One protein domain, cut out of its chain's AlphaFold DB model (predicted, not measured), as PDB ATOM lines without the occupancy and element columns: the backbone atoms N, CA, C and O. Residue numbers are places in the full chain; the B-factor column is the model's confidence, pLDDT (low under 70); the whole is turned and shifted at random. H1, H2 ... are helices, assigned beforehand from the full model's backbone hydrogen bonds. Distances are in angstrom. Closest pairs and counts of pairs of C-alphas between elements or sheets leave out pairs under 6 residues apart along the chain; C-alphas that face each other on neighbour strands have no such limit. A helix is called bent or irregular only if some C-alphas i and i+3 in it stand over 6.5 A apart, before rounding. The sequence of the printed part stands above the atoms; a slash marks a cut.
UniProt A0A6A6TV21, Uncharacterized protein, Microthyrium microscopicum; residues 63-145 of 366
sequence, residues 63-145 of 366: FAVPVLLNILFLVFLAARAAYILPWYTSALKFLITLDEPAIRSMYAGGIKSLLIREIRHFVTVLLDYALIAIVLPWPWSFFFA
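What this domain is: This is residues 63 to 145 of the 366 residues of an uncharacterized protein of Microthyrium microscopicum (UniProt A0A6A6TV21). Two long helices, the bent H1 and the straighter H3, run opposite ways as the long sides of a narrow, open wedge; they come near each other at one end, where the short H4 packs on H1a, and spread at the other, where the short H2 spans the gap. The printed part has 83 residues, all helix in class, with four named helices in the order H1, H2, H3, H4 and no named strand. It is a rod spanning 55 by 26 by 16 A, only just loose, close to extended, with a radius of gyration of the C-alphas of 17.5 A.

How they stand to each other: Look first at H1, residues 63 to 97, assigned as one helix by its hydrogen bonds but bent: C-alphas 83 and 86 are 7.0 A apart. Its arms, H1a at residues 63 to 83 and H1b at 86 to 97, stand at a steep tilt of 43 degrees. H4, residues 137 to 144, touches H1a at residues 70 to 74 alone; the closest C-alphas, of Asn 70 and Pro 139, are 4.9 A apart. H3, residues 111 to 135, is close to H1a but not clearly touching, at a shallow tilt of 32 degrees, opposite ways; their closest C-alphas, of Phe 73 and Val 135, are 7.5 A apart. H1b and H3 are apart. H2, residues 100 to 106, is about perpendicular to H3 at 83 degrees; their closest C-alphas, of Met 106 and Leu 114, are 7.3 A apart. In H1a, H1b, H2, H3 and H4 every O i to N i+4 pair is within hydrogen-bond range.

Where its parts are: Find C-alpha 63 at (-68.732, 105.360, 10.128); from there H1a runs 30.7 A, and after the bend H1b runs 16.3 A. H3 begins at C-alpha 111, (-114.331, 81.143, -1.630), and runs 34.8 A. H2 and H4 are each 9.8 A long, and H4 ends at C-alpha 144, (-76.418, 96.037, 21.181).

The domain as a whole: The two C-alphas farthest apart, of Phe 63 and Ala 108, are 55.4 A apart. The printed part has no cut, and its three links are tight. Residues 95 to 101 and 107 to 113 stand free. Look for pLDDT under 70 at residues 100 to 107 and 109.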
ATOM      1  N   PHE A  63     -67.900 105.888   9.051       96.12
ATOM      2  CA  PHE A  63     -68.732 105.360  10.128       96.12
ATOM      3  C   PHE A  63     -70.147 105.961  10.157       96.12
ATOM      4  O   PHE A  63     -71.075 105.313  10.631       96.12
ATOM      5  N   ALA A  64     -70.361 107.165   9.621       96.06
ATOM      6  CA  ALA A  64     -71.693 107.771   9.570       96.06
ATOM      7  C   ALA A  64     -72.671 106.974   8.688       96.06
ATOM      8  O   ALA A  64     -73.847 106.854   9.031       96.06
ATOM      9  N   VAL A  65     -72.190 106.382   7.588       95.50
ATOM     10  CA  VAL A  65     -73.009 105.594   6.651       95.50
ATOM     11  C   VAL A  65     -73.745 104.429   7.342       95.50
ATOM     12  O   VAL A  65     -74.978 104.402   7.294       95.50
ATOM     13  N   PRO A  66     -73.066 103.482   8.023       95.31
ATOM     14  CA  PRO A  66     -73.737 102.386   8.715       95.31
ATOM     15  C   PRO A  66     -74.577 102.865   9.903       95.31
ATOM     16  O   PRO A  66     -75.606 102.254  10.176       95.31
ATOM     17  N   VAL A  67     -74.206 103.954  10.591       97.00
ATOM     18  CA  VAL A  67     -75.036 104.519  11.672       97.00
ATOM     19  C   VAL A  67     -76.394 104.952  11.127       97.00
ATOM     20  O   VAL A  67     -77.428 104.515  11.634       97.00
ATOM     21  N   LEU A  68     -76.404 105.771  10.073       97.31
ATOM     22  CA  LEU A  68     -77.637 106.266   9.460       97.31
ATOM     23  C   LEU A  68     -78.489 105.121   8.903       97.31
ATOM     24  O   LEU A  68     -79.701 105.106   9.112       97.31
ATOM     25  N   LEU A  69     -77.858 104.137   8.257       96.81
ATOM     26  CA  LEU A  69     -78.551 102.971   7.716       96.81
ATOM     27  C   LEU A  69     -79.224 102.133   8.818       96.81
ATOM     28  O   LEU A  69     -80.389 101.764   8.686       96.81
ATOM     29  N   ASN A  70     -78.527 101.869   9.926       97.38
ATOM     30  CA  ASN A  70     -79.089 101.085  11.026       97.38
ATOM     31  C   ASN A  70     -80.181 101.851  11.791       97.38
ATOM     32  O   ASN A  70     -81.168 101.242  12.205       97.38
ATOM     33  N   ILE A  71     -80.068 103.178  11.926       97.69
ATOM     34  CA  ILE A  71     -81.161 104.015  12.452       97.69
ATOM     35  C   ILE A  71     -82.384 103.923  11.535       97.69
ATOM     36  O   ILE A  71     -83.495 103.718  12.022       97.69
ATOM     37  N   LEU A  72     -82.192 104.020  10.216       97.81
ATOM     38  CA  LEU A  72     -83.281 103.905   9.249       97.81
ATOM     39  C   LEU A  72     -83.984 102.545   9.347       97.81
ATOM     40  O   LEU A  72     -85.215 102.501   9.370       97.81
ATOM     41  N   PHE A  73     -83.231 101.446   9.473       97.19
ATOM     42  CA  PHE A  73     -83.814 100.121   9.693       97.19
ATOM     43  C   PHE A  73     -84.600 100.037  11.003       97.19
ATOM     44  O   PHE A  73     -85.713  99.516  10.992       97.19
ATOM     45  N   LEU A  74     -84.089 100.582  12.113       96.50
ATOM     46  CA  LEU A  74     -84.830 100.606  13.380       96.50
ATOM     47  C   LEU A  74     -86.130 101.404  13.275       96.50
ATOM     48  O   LEU A  74     -87.170 100.927  13.725       96.50
ATOM     49  N   VAL A  75     -86.094 102.588  12.658       97.38
ATOM     50  CA  VAL A  75     -87.286 103.422  12.451       97.38
ATOM     51  C   VAL A  75     -88.303 102.694  11.576       97.38
ATOM     52  O   VAL A  75     -89.484 102.653  11.918       97.38
ATOM     53  N   PHE A  76     -87.855 102.073  10.485       97.38
ATOM     54  CA  PHE A  76     -88.715 101.292   9.601       97.38
ATOM     55  C   PHE A  76     -89.362 100.105  10.330       97.38
ATOM     56  O   PHE A  76     -90.577  99.921  10.247       97.38
ATOM     57  N   LEU A  77     -88.579  99.329  11.083       96.56
ATOM     58  CA  LEU A  77     -89.074  98.184  11.851       96.56
ATOM     59  C   LEU A  77     -90.045  98.620  12.955       96.56
ATOM     60  O   LEU A  77     -91.085  97.988  13.131       96.56
ATOM     61  N   ALA A  78     -89.758  99.719  13.656       96.44
ATOM     62  CA  ALA A  78     -90.641 100.270  14.682       96.44
ATOM     63  C   ALA A  78     -91.963 100.780  14.087       96.44
ATOM     64  O   ALA A  78     -93.033 100.469  14.613       96.44
ATOM     65  N   ALA A  79     -91.912 101.499  12.962       97.12
ATOM     66  CA  ALA A  79     -93.105 101.950  12.247       97.12
ATOM     67  C   ALA A  79     -93.939 100.764  11.742       97.12
ATOM     68  O   ALA A  79     -95.162 100.747  11.896       97.12
ATOM     69  N   ARG A  80     -93.278  99.733  11.193       96.31
ATOM     70  CA  ARG A  80     -93.932  98.496  10.759       96.31
ATOM     71  C   ARG A  80     -94.606  97.787  11.929       96.31
ATOM     72  O   ARG A  80     -95.775  97.430  11.805       96.31
ATOM     73  N   ALA A  81     -93.906  97.631  13.051       95.06
ATOM     74  CA  ALA A  81     -94.445  97.030  14.264       95.06
ATOM     75  C   ALA A  81     -95.668  97.808  14.767       95.06
ATOM     76  O   ALA A  81     -96.718  97.209  14.966       95.06
ATOM     77  N   ALA A  82     -95.585  99.136  14.881       96.12
ATOM     78  CA  ALA A  82     -96.707  99.971  15.310       96.12
ATOM     79  C   ALA A  82     -97.937  99.834  14.393       96.12
ATOM     80  O   ALA A  82     -99.066  99.784  14.880       96.12
ATOM     81  N   TYR A  83     -97.724  99.726  13.077       95.25
ATOM     82  CA  TYR A  83     -98.799  99.545  12.102       95.25
ATOM     83  C   TYR A  83     -99.461  98.161  12.188       95.25
ATOM     84  O   TYR A  83    -100.685  98.058  12.117       95.25
ATOM     85  N   ILE A  84     -98.672  97.088  12.323       93.56
ATOM     86  CA  ILE A  84     -99.188  95.714  12.228       93.56
ATOM     87  C   ILE A  84     -99.597  95.108  13.575       93.56
ATOM     88  O   ILE A  84    -100.430  94.201  13.618       93.56
ATOM     89  N   LEU A  85     -99.070  95.616  14.691       92.38
ATOM     90  CA  LEU A  85     -99.348  95.086  16.026       92.38
ATOM     91  C   LEU A  85    -100.851  95.051  16.364       92.38
ATOM     92  O   LEU A  85    -101.295  94.015  16.865       92.38
ATOM     93  N   PRO A  86    -101.681  96.067  16.037       92.75
ATOM     94  CA  PRO A  86    -103.126  95.980  16.246       92.75
ATOM     95  C   PRO A  86    -103.758  94.776  15.538       92.75
ATOM     96  O   PRO A  86    -104.581  94.079  16.131       92.75
ATOM     97  N   TRP A  87    -103.337  94.477  14.305       89.56
ATOM     98  CA  TRP A  87    -103.832  93.317  13.562       89.56
ATOM     99  C   TRP A  87    -103.449  91.998  14.246       89.56
ATOM    100  O   TRP A  87    -104.328  91.167  14.473       89.56
ATOM    101  N   TYR A  88    -102.194  91.838  14.678       90.12
ATOM    102  CA  TYR A  88    -101.768  90.647  15.426       90.12
ATOM    103  C   TYR A  88    -102.506  90.494  16.758       90.12
ATOM    104  O   TYR A  88    -102.905  89.385  17.110       90.12
ATOM    105  N   THR A  89    -102.746  91.589  17.488       89.25
ATOM    106  CA  THR A  89    -103.520  91.520  18.738       89.25
ATOM    107  C   THR A  89    -104.965  91.090  18.487       89.25
ATOM    108  O   THR A  89    -105.500  90.299  19.260       89.25
ATOM    109  N   SER A  90    -105.587  91.552  17.399       86.12
ATOM    110  CA  SER A  90    -106.930  91.121  16.998       86.12
ATOM    111  C   SER A  90    -106.954  89.651  16.578       86.12
ATOM    112  O   SER A  90    -107.849  88.920  16.995       86.12
ATOM    113  N   ALA A  91    -105.955  89.194  15.818       84.56
ATOM    114  CA  ALA A  91    -105.827  87.794  15.417       84.56
ATOM    115  C   ALA A  91    -105.627  86.863  16.627       84.56
ATOM    116  O   ALA A  91    -106.261  85.813  16.715       84.56
ATOM    117  N   LEU A  92    -104.802  87.272  17.597       87.00
ATOM    118  CA  LEU A  92    -104.594  86.523  18.835       87.00
ATOM    119  C   LEU A  92    -105.864  86.481  19.696       87.00
ATOM    120  O   LEU A  92    -106.218  85.423  20.207       87.00
ATOM    121  N   LYS A  93    -106.577  87.609  19.823       86.12
ATOM    122  CA  LYS A  93    -107.875  87.655  20.514       86.12
ATOM    123  C   LYS A  93    -108.870  86.695  19.873       86.12
ATOM    124  O   LYS A  93    -109.448  85.893  20.590       86.12
ATOM    125  N   PHE A  94    -108.996  86.722  18.546       82.31
ATOM    126  CA  PHE A  94    -109.857  85.798  17.807       82.31
ATOM    127  C   PHE A  94    -109.521  84.328  18.093       82.31
ATOM    128  O   PHE A  94    -110.426  83.541  18.358       82.31
ATOM    129  N   LEU A  95    -108.232  83.967  18.095       83.44
ATOM    130  CA  LEU A  95    -107.780  82.605  18.395       83.44
ATOM    131  C   LEU A  95    -108.180  82.160  19.814       83.44
ATOM    132  O   LEU A  95    -108.558  81.011  20.014       83.44
ATOM    133  N   ILE A  96    -108.090  83.067  20.791       86.94
ATOM    134  CA  ILE A  96    -108.384  82.782  22.202       86.94
ATOM    135  C   ILE A  96    -109.892  82.721  22.461       86.94
ATOM    136  O   ILE A  96    -110.352  81.849  23.192       86.94
ATOM    137  N   THR A  97    -110.662  83.660  21.907       84.31
ATOM    138  CA  THR A  97    -112.086  83.814  22.238       84.31
ATOM    139  C   THR A  97    -113.016  83.056  21.301       84.31
ATOM    140  O   THR A  97    -114.198  82.962  21.616       84.31
ATOM    141  N   LEU A  98    -112.513  82.537  20.169       74.19
ATOM    142  CA  LEU A  98    -113.306  81.885  19.117       74.19
ATOM    143  C   LEU A  98    -114.571  82.689  18.783       74.19
ATOM    144  O   LEU A  98    -115.686  82.172  18.795       74.19
ATOM    145  N   ASP A  99    -114.381  83.986  18.540       73.56
ATOM    146  CA  ASP A  99    -115.468  84.958  18.452       73.56
ATOM    147  C   ASP A  99    -116.474  84.601  17.334       73.56
ATOM    148  O   ASP A  99    -116.174  84.693  16.139       73.56
ATOM    149  N   GLU A 100    -117.684  84.178  17.720       64.50
ATOM    150  CA  GLU A 100    -118.732  83.686  16.814       64.50
ATOM    151  C   GLU A 100    -119.106  84.650  15.664       64.50
ATOM    152  O   GLU A 100    -119.265  84.190  14.527       64.50
ATOM    153  N   PRO A 101    -119.257  85.974  15.883       68.50
ATOM    154  CA  PRO A 101    -119.546  86.937  14.821       68.50
ATOM    155  C   PRO A 101    -118.410  87.040  13.799       68.50
ATOM    156  O   PRO A 101    -118.669  87.161  12.598       68.50
ATOM    157  N   ALA A 102    -117.155  86.944  14.248       66.50
ATOM    158  CA  ALA A 102    -115.993  86.967  13.370       66.50
ATOM    159  C   ALA A 102    -115.968  85.725  12.469       66.50
ATOM    160  O   ALA A 102    -115.814  85.876  11.255       66.50
ATOM    161  N   ILE A 103    -116.244  84.535  13.026       67.31
ATOM    162  CA  ILE A 103    -116.406  83.276  12.276       67.31
ATOM    163  C   ILE A 103    -117.530  83.416  11.239       67.31
ATOM    164  O   ILE A 103    -117.340  83.112  10.060       67.31
ATOM    165  N   ARG A 104    -118.690  83.949  11.637       65.69
ATOM    166  CA  ARG A 104    -119.856  84.117  10.754       65.69
ATOM    167  C   ARG A 104    -119.587  85.095   9.602       65.69
ATOM    168  O   ARG A 104    -119.989  84.830   8.473       65.69
ATOM    169  N   SER A 105    -118.852  86.181   9.857       67.50
ATOM    170  CA  SER A 105    -118.404  87.120   8.813       67.50
ATOM    171  C   SER A 105    -117.329  86.520   7.900       67.50
ATOM    172  O   SER A 105    -117.252  86.862   6.719       67.50
ATOM    173  N   MET A 106    -116.518  85.595   8.429       64.69
ATOM    174  CA  MET A 106    -115.462  84.913   7.692       64.69
ATOM    175  C   MET A 106    -116.067  84.149   6.515       64.69
ATOM    176  O   MET A 106    -115.623  84.351   5.390       64.69
ATOM    177  N   TYR A 107    -117.131  83.379   6.762       65.69
ATOM    178  CA  TYR A 107    -117.833  82.560   5.767       65.69
ATOM    179  C   TYR A 107    -118.907  83.305   4.954       65.69
ATOM    180  O   TYR A 107    -119.506  82.712   4.059       65.69
ATOM    181  N   ALA A 108    -119.150  84.592   5.222       70.44
ATOM    182  CA  ALA A 108    -120.116  85.392   4.464       70.44
ATOM    183  C   ALA A 108    -119.605  85.778   3.060       70.44
ATOM    184  O   ALA A 108    -120.395  86.078   2.165       70.44
ATOM    185  N   GLY A 109    -118.283  85.767   2.853       66.38
ATOM    186  CA  GLY A 109    -117.651  85.992   1.556       66.38
ATOM    187  C   GLY A 109    -117.453  84.690   0.774       66.38
ATOM    188  O   GLY A 109    -117.098  83.659   1.338       66.38
ATOM    189  N   GLY A 110    -117.630  84.724  -0.550       81.75
ATOM    190  CA  GLY A 110    -117.365  83.560  -1.406       81.75
ATOM    191  C   GLY A 110    -115.903  83.088  -1.341       81.75
ATOM    192  O   GLY A 110    -115.005  83.869  -1.019       81.75
ATOM    193  N   ILE A 111    -115.642  81.831  -1.727       79.06
ATOM    194  CA  ILE A 111    -114.331  81.143  -1.630       79.06
ATOM    195  C   ILE A 111    -113.159  81.980  -2.176       79.06
ATOM    196  O   ILE A 111    -112.074  81.983  -1.600       79.06
ATOM    197  N   LYS A 112    -113.369  82.751  -3.251       84.94
ATOM    198  CA  LYS A 112    -112.338  83.647  -3.807       84.94
ATOM    199  C   LYS A 112    -111.898  84.736  -2.820       84.94
ATOM    200  O   LYS A 112    -110.708  84.989  -2.682       84.94
ATOM    201  N   SER A 113    -112.845  85.370  -2.128       82.19
ATOM    202  CA  SER A 113    -112.549  86.418  -1.139       82.19
ATOM    203  C   SER A 113    -111.856  85.859   0.105       82.19
ATOM    204  O   SER A 113    -110.939  86.493   0.624       82.19
ATOM    205  N   LEU A 114    -112.234  84.641   0.514       81.50
ATOM    206  CA  LEU A 114    -111.557  83.885   1.566       81.50
ATOM    207  C   LEU A 114    -110.094  83.636   1.199       81.50
ATOM    208  O   LEU A 114    -109.201  84.044   1.933       81.50
ATOM    209  N   LEU A 115    -109.851  83.048   0.026       86.88
ATOM    210  CA  LEU A 115    -108.500  82.736  -0.447       86.88
ATOM    211  C   LEU A 115    -107.616  83.983  -0.550       86.88
ATOM    212  O   LEU A 115    -106.490  83.972  -0.063       86.88
ATOM    213  N   ILE A 116    -108.116  85.077  -1.135       88.12
ATOM    214  CA  ILE A 116    -107.348  86.328  -1.260       88.12
ATOM    215  C   ILE A 116    -106.993  86.900   0.118       88.12
ATOM    216  O   ILE A 116    -105.880  87.396   0.309       88.12
ATOM    217  N   ARG A 117    -107.922  86.840   1.081       83.94
ATOM    218  CA  ARG A 117    -107.670  87.313   2.445       83.94
ATOM    219  C   ARG A 117    -106.607  86.465   3.139       83.94
ATOM    220  O   ARG A 117    -105.667  87.038   3.684       83.94
ATOM    221  N   GLU A 118    -106.705  85.139   3.062       86.00
ATOM    222  CA  GLU A 118    -105.726  84.253   3.702       86.00
ATOM    223  C   GLU A 118    -104.338  84.357   3.068       86.00
ATOM    224  O   GLU A 118    -103.341  84.420   3.784       86.00
ATOM    225  N   ILE A 119    -104.252  84.490   1.741       92.31
ATOM    226  CA  ILE A 119    -102.973  84.743   1.064       92.31
ATOM    227  C   ILE A 119    -102.358  86.055   1.558       92.31
ATOM    228  O   ILE A 119    -101.167  86.100   1.856       92.31
ATOM    229  N   ARG A 120    -103.149  87.127   1.691       89.94
ATOM    230  CA  ARG A 120    -102.645  88.410   2.197       89.94
ATOM    231  C   ARG A 120    -102.107  88.284   3.621       89.94
ATOM    232  O   ARG A 120    -101.046  88.838   3.907       89.94
ATOM    233  N   HIS A 121    -102.811  87.571   4.497       88.62
ATOM    234  CA  HIS A 121    -102.352  87.323   5.863       88.62
ATOM    235  C   HIS A 121    -101.054  86.520   5.874       88.62
ATOM    236  O   HIS A 121    -100.090  86.935   6.512       88.62
ATOM    237  N   PHE A 122    -100.995  85.432   5.108       92.00
ATOM    238  CA  PHE A 122     -99.801  84.605   4.991       92.00
ATOM    239  C   PHE A 122     -98.591  85.414   4.507       92.00
ATOM    240  O   PHE A 122     -97.541  85.386   5.141       92.00
ATOM    241  N   VAL A 123     -98.748  86.195   3.434       95.25
ATOM    242  CA  VAL A 123     -97.680  87.055   2.901       95.25
ATOM    243  C   VAL A 123     -97.247  88.107   3.922       95.25
ATOM    244  O   VAL A 123     -96.059  88.380   4.048       95.25
ATOM    245  N   THR A 124     -98.190  88.678   4.675       92.75
ATOM    246  CA  THR A 124     -97.891  89.657   5.733       92.75
ATOM    247  C   THR A 124     -97.042  89.029   6.836       92.75
ATOM    248  O   THR A 124     -96.004  89.586   7.185       92.75
ATOM    249  N   VAL A 125     -97.433  87.850   7.330       94.38
ATOM    250  CA  VAL A 125     -96.688  87.108   8.359       94.38
ATOM    251  C   VAL A 125     -95.311  86.692   7.851       94.38
ATOM    252  O   VAL A 125     -94.323  86.849   8.562       94.38
ATOM    253  N   LEU A 126     -95.222  86.209   6.610       96.12
ATOM    254  CA  LEU A 126     -93.955  85.826   5.991       96.12
ATOM    255  C   LEU A 126     -93.004  87.023   5.857       96.12
ATOM    256  O   LEU A 126     -91.813  86.899   6.138       96.12
ATOM    257  N   LEU A 127     -93.527  88.183   5.454       96.00
ATOM    258  CA  LEU A 127     -92.750  89.413   5.348       96.00
ATOM    259  C   LEU A 127     -92.269  89.885   6.722       96.00
ATOM    260  O   LEU A 127     -91.095  90.212   6.865       96.00
ATOM    261  N   ASP A 128     -93.131  89.883   7.738       96.06
ATOM    262  CA  ASP A 128     -92.740  90.281   9.094       96.06
ATOM    263  C   ASP A 128     -91.705  89.317   9.686       96.06
ATOM    264  O   ASP A 128     -90.733  89.753  10.304       96.06
ATOM    265  N   TYR A 129     -91.858  88.015   9.431       95.56
ATOM    266  CA  TYR A 129     -90.855  87.016   9.782       95.56
ATOM    267  C   TYR A 129     -89.516  87.311   9.102       95.56
ATOM    268  O   TYR A 129     -88.492  87.339   9.778       95.56
ATOM    269  N   ALA A 130     -89.505  87.590   7.794       96.19
ATOM    270  CA  ALA A 130     -88.281  87.936   7.075       96.19
ATOM    271  C   ALA A 130     -87.632  89.218   7.627       96.19
ATOM    272  O   ALA A 130     -86.417  89.261   7.811       96.19
ATOM    273  N   LEU A 131     -88.424  90.242   7.960       96.25
ATOM    274  CA  LEU A 131     -87.923  91.472   8.578       96.25
ATOM    275  C   LEU A 131     -87.261  91.202   9.937       96.25
ATOM    276  O   LEU A 131     -86.178  91.716  10.206       96.25
ATOM    277  N   ILE A 132     -87.868  90.373  10.783       95.19
ATOM    278  CA  ILE A 132     -87.320  90.046  12.106       95.19
ATOM    279  C   ILE A 132     -86.120  89.099  12.002       95.19
ATOM    280  O   ILE A 132     -85.146  89.262  12.727       95.19
ATOM    281  N   ALA A 133     -86.161  88.110  11.113       95.88
ATOM    282  CA  ALA A 133     -85.113  87.100  11.006       95.88
ATOM    283  C   ALA A 133     -83.875  87.598  10.245       95.88
ATOM    284  O   ALA A 133     -82.768  87.167  10.550       95.88
ATOM    285  N   ILE A 134     -84.050  88.486   9.259       95.31
ATOM    286  CA  ILE A 134     -82.971  88.924   8.357       95.31
ATOM    287  C   ILE A 134     -82.556  90.368   8.637       95.31
ATOM    288  O   ILE A 134     -81.361  90.649   8.701       95.31
ATOM    289  N   VAL A 135     -83.515  91.287   8.811       95.69
ATOM    290  CA  VAL A 135     -83.214  92.726   8.913       95.69
ATOM    291  C   VAL A 135     -82.886  93.133  10.346       95.69
ATOM    292  O   VAL A 135     -81.877  93.793  10.550       95.69
ATOM    293  N   LEU A 136     -83.674  92.722  11.347       95.94
ATOM    294  CA  LEU A 136     -83.454  93.085  12.758       95.94
ATOM    295  C   LEU A 136     -82.064  92.716  13.321       95.94
ATOM    296  O   LEU A 136     -81.544  93.508  14.112       95.94
ATOM    297  N   PRO A 137     -81.419  91.590  12.944       95.75
ATOM    298  CA  PRO A 137     -80.086  91.263  13.443       95.75
ATOM    299  C   PRO A 137     -79.029  92.322  13.131       95.75
ATOM    300  O   PRO A 137     -78.078  92.440  13.892       95.75
ATOM    301  N   TRP A 138     -79.190  93.100  12.056       94.38
ATOM    302  CA  TRP A 138     -78.215  94.111  11.637       94.38
ATOM    303  C   TRP A 138     -78.144  95.300  12.606       94.38
ATOM    304  O   TRP A 138     -77.086  95.512  13.195       94.38
ATOM    305  N   PRO A 139     -79.234  96.050  12.877       96.88
ATOM    306  CA  PRO A 139     -79.190  97.099  13.883       96.88
ATOM    307  C   PRO A 139     -78.979  96.524  15.282       96.88
ATOM    308  O   PRO A 139     -78.315  97.155  16.102       96.88
ATOM    309  N   TRP A 140     -79.492  95.322  15.570       95.56
ATOM    310  CA  TRP A 140     -79.241  94.691  16.861       95.56
ATOM    311  C   TRP A 140     -77.749  94.459  17.097       95.56
ATOM    312  O   TRP A 140     -77.229  94.850  18.142       95.56
ATOM    313  N   SER A 141     -77.039  93.875  16.128       93.56
ATOM    314  CA  SER A 141     -75.602  93.651  16.256       93.56
ATOM    315  C   SER A 141     -74.822  94.965  16.279       93.56
ATOM    316  O   SER A 141     -73.882  95.113  17.057       93.56
ATOM    317  N   PHE A 142     -75.261  95.955  15.502       95.88
ATOM    318  CA  PHE A 142     -74.612  97.256  15.410       95.88
ATOM    319  C   PHE A 142     -74.685  98.079  16.712       95.88
ATOM    320  O   PHE A 142     -73.708  98.729  17.084       95.88
ATOM    321  N   PHE A 143     -75.823  98.051  17.415       96.00
ATOM    322  CA  PHE A 143     -76.046  98.860  18.623       96.00
ATOM    323  C   PHE A 143     -75.875  98.087  19.935       96.00
ATOM    324  O   PHE A 143     -75.500  98.676  20.949       96.00
ATOM    325  N   PHE A 144     -76.181  96.787  19.943       94.31
ATOM    326  CA  PHE A 144     -76.418  96.037  21.181       94.31
ATOM    327  C   PHE A 144     -75.648  94.714  21.281       94.31
ATOM    328  O   PHE A 144     -75.759  94.046  22.313       94.31
ATOM    329  N   ALA A 145     -74.858  94.324  20.269       92.44
ATOM    330  CA  ALA A 145     -74.032  93.118  20.372       92.44
ATOM    331  C   ALA A 145     -73.080  93.172  21.575       92.44
ATOM    332  O   ALA A 145     -72.619  94.236  22.009       92.44
TER     333      ALA A 145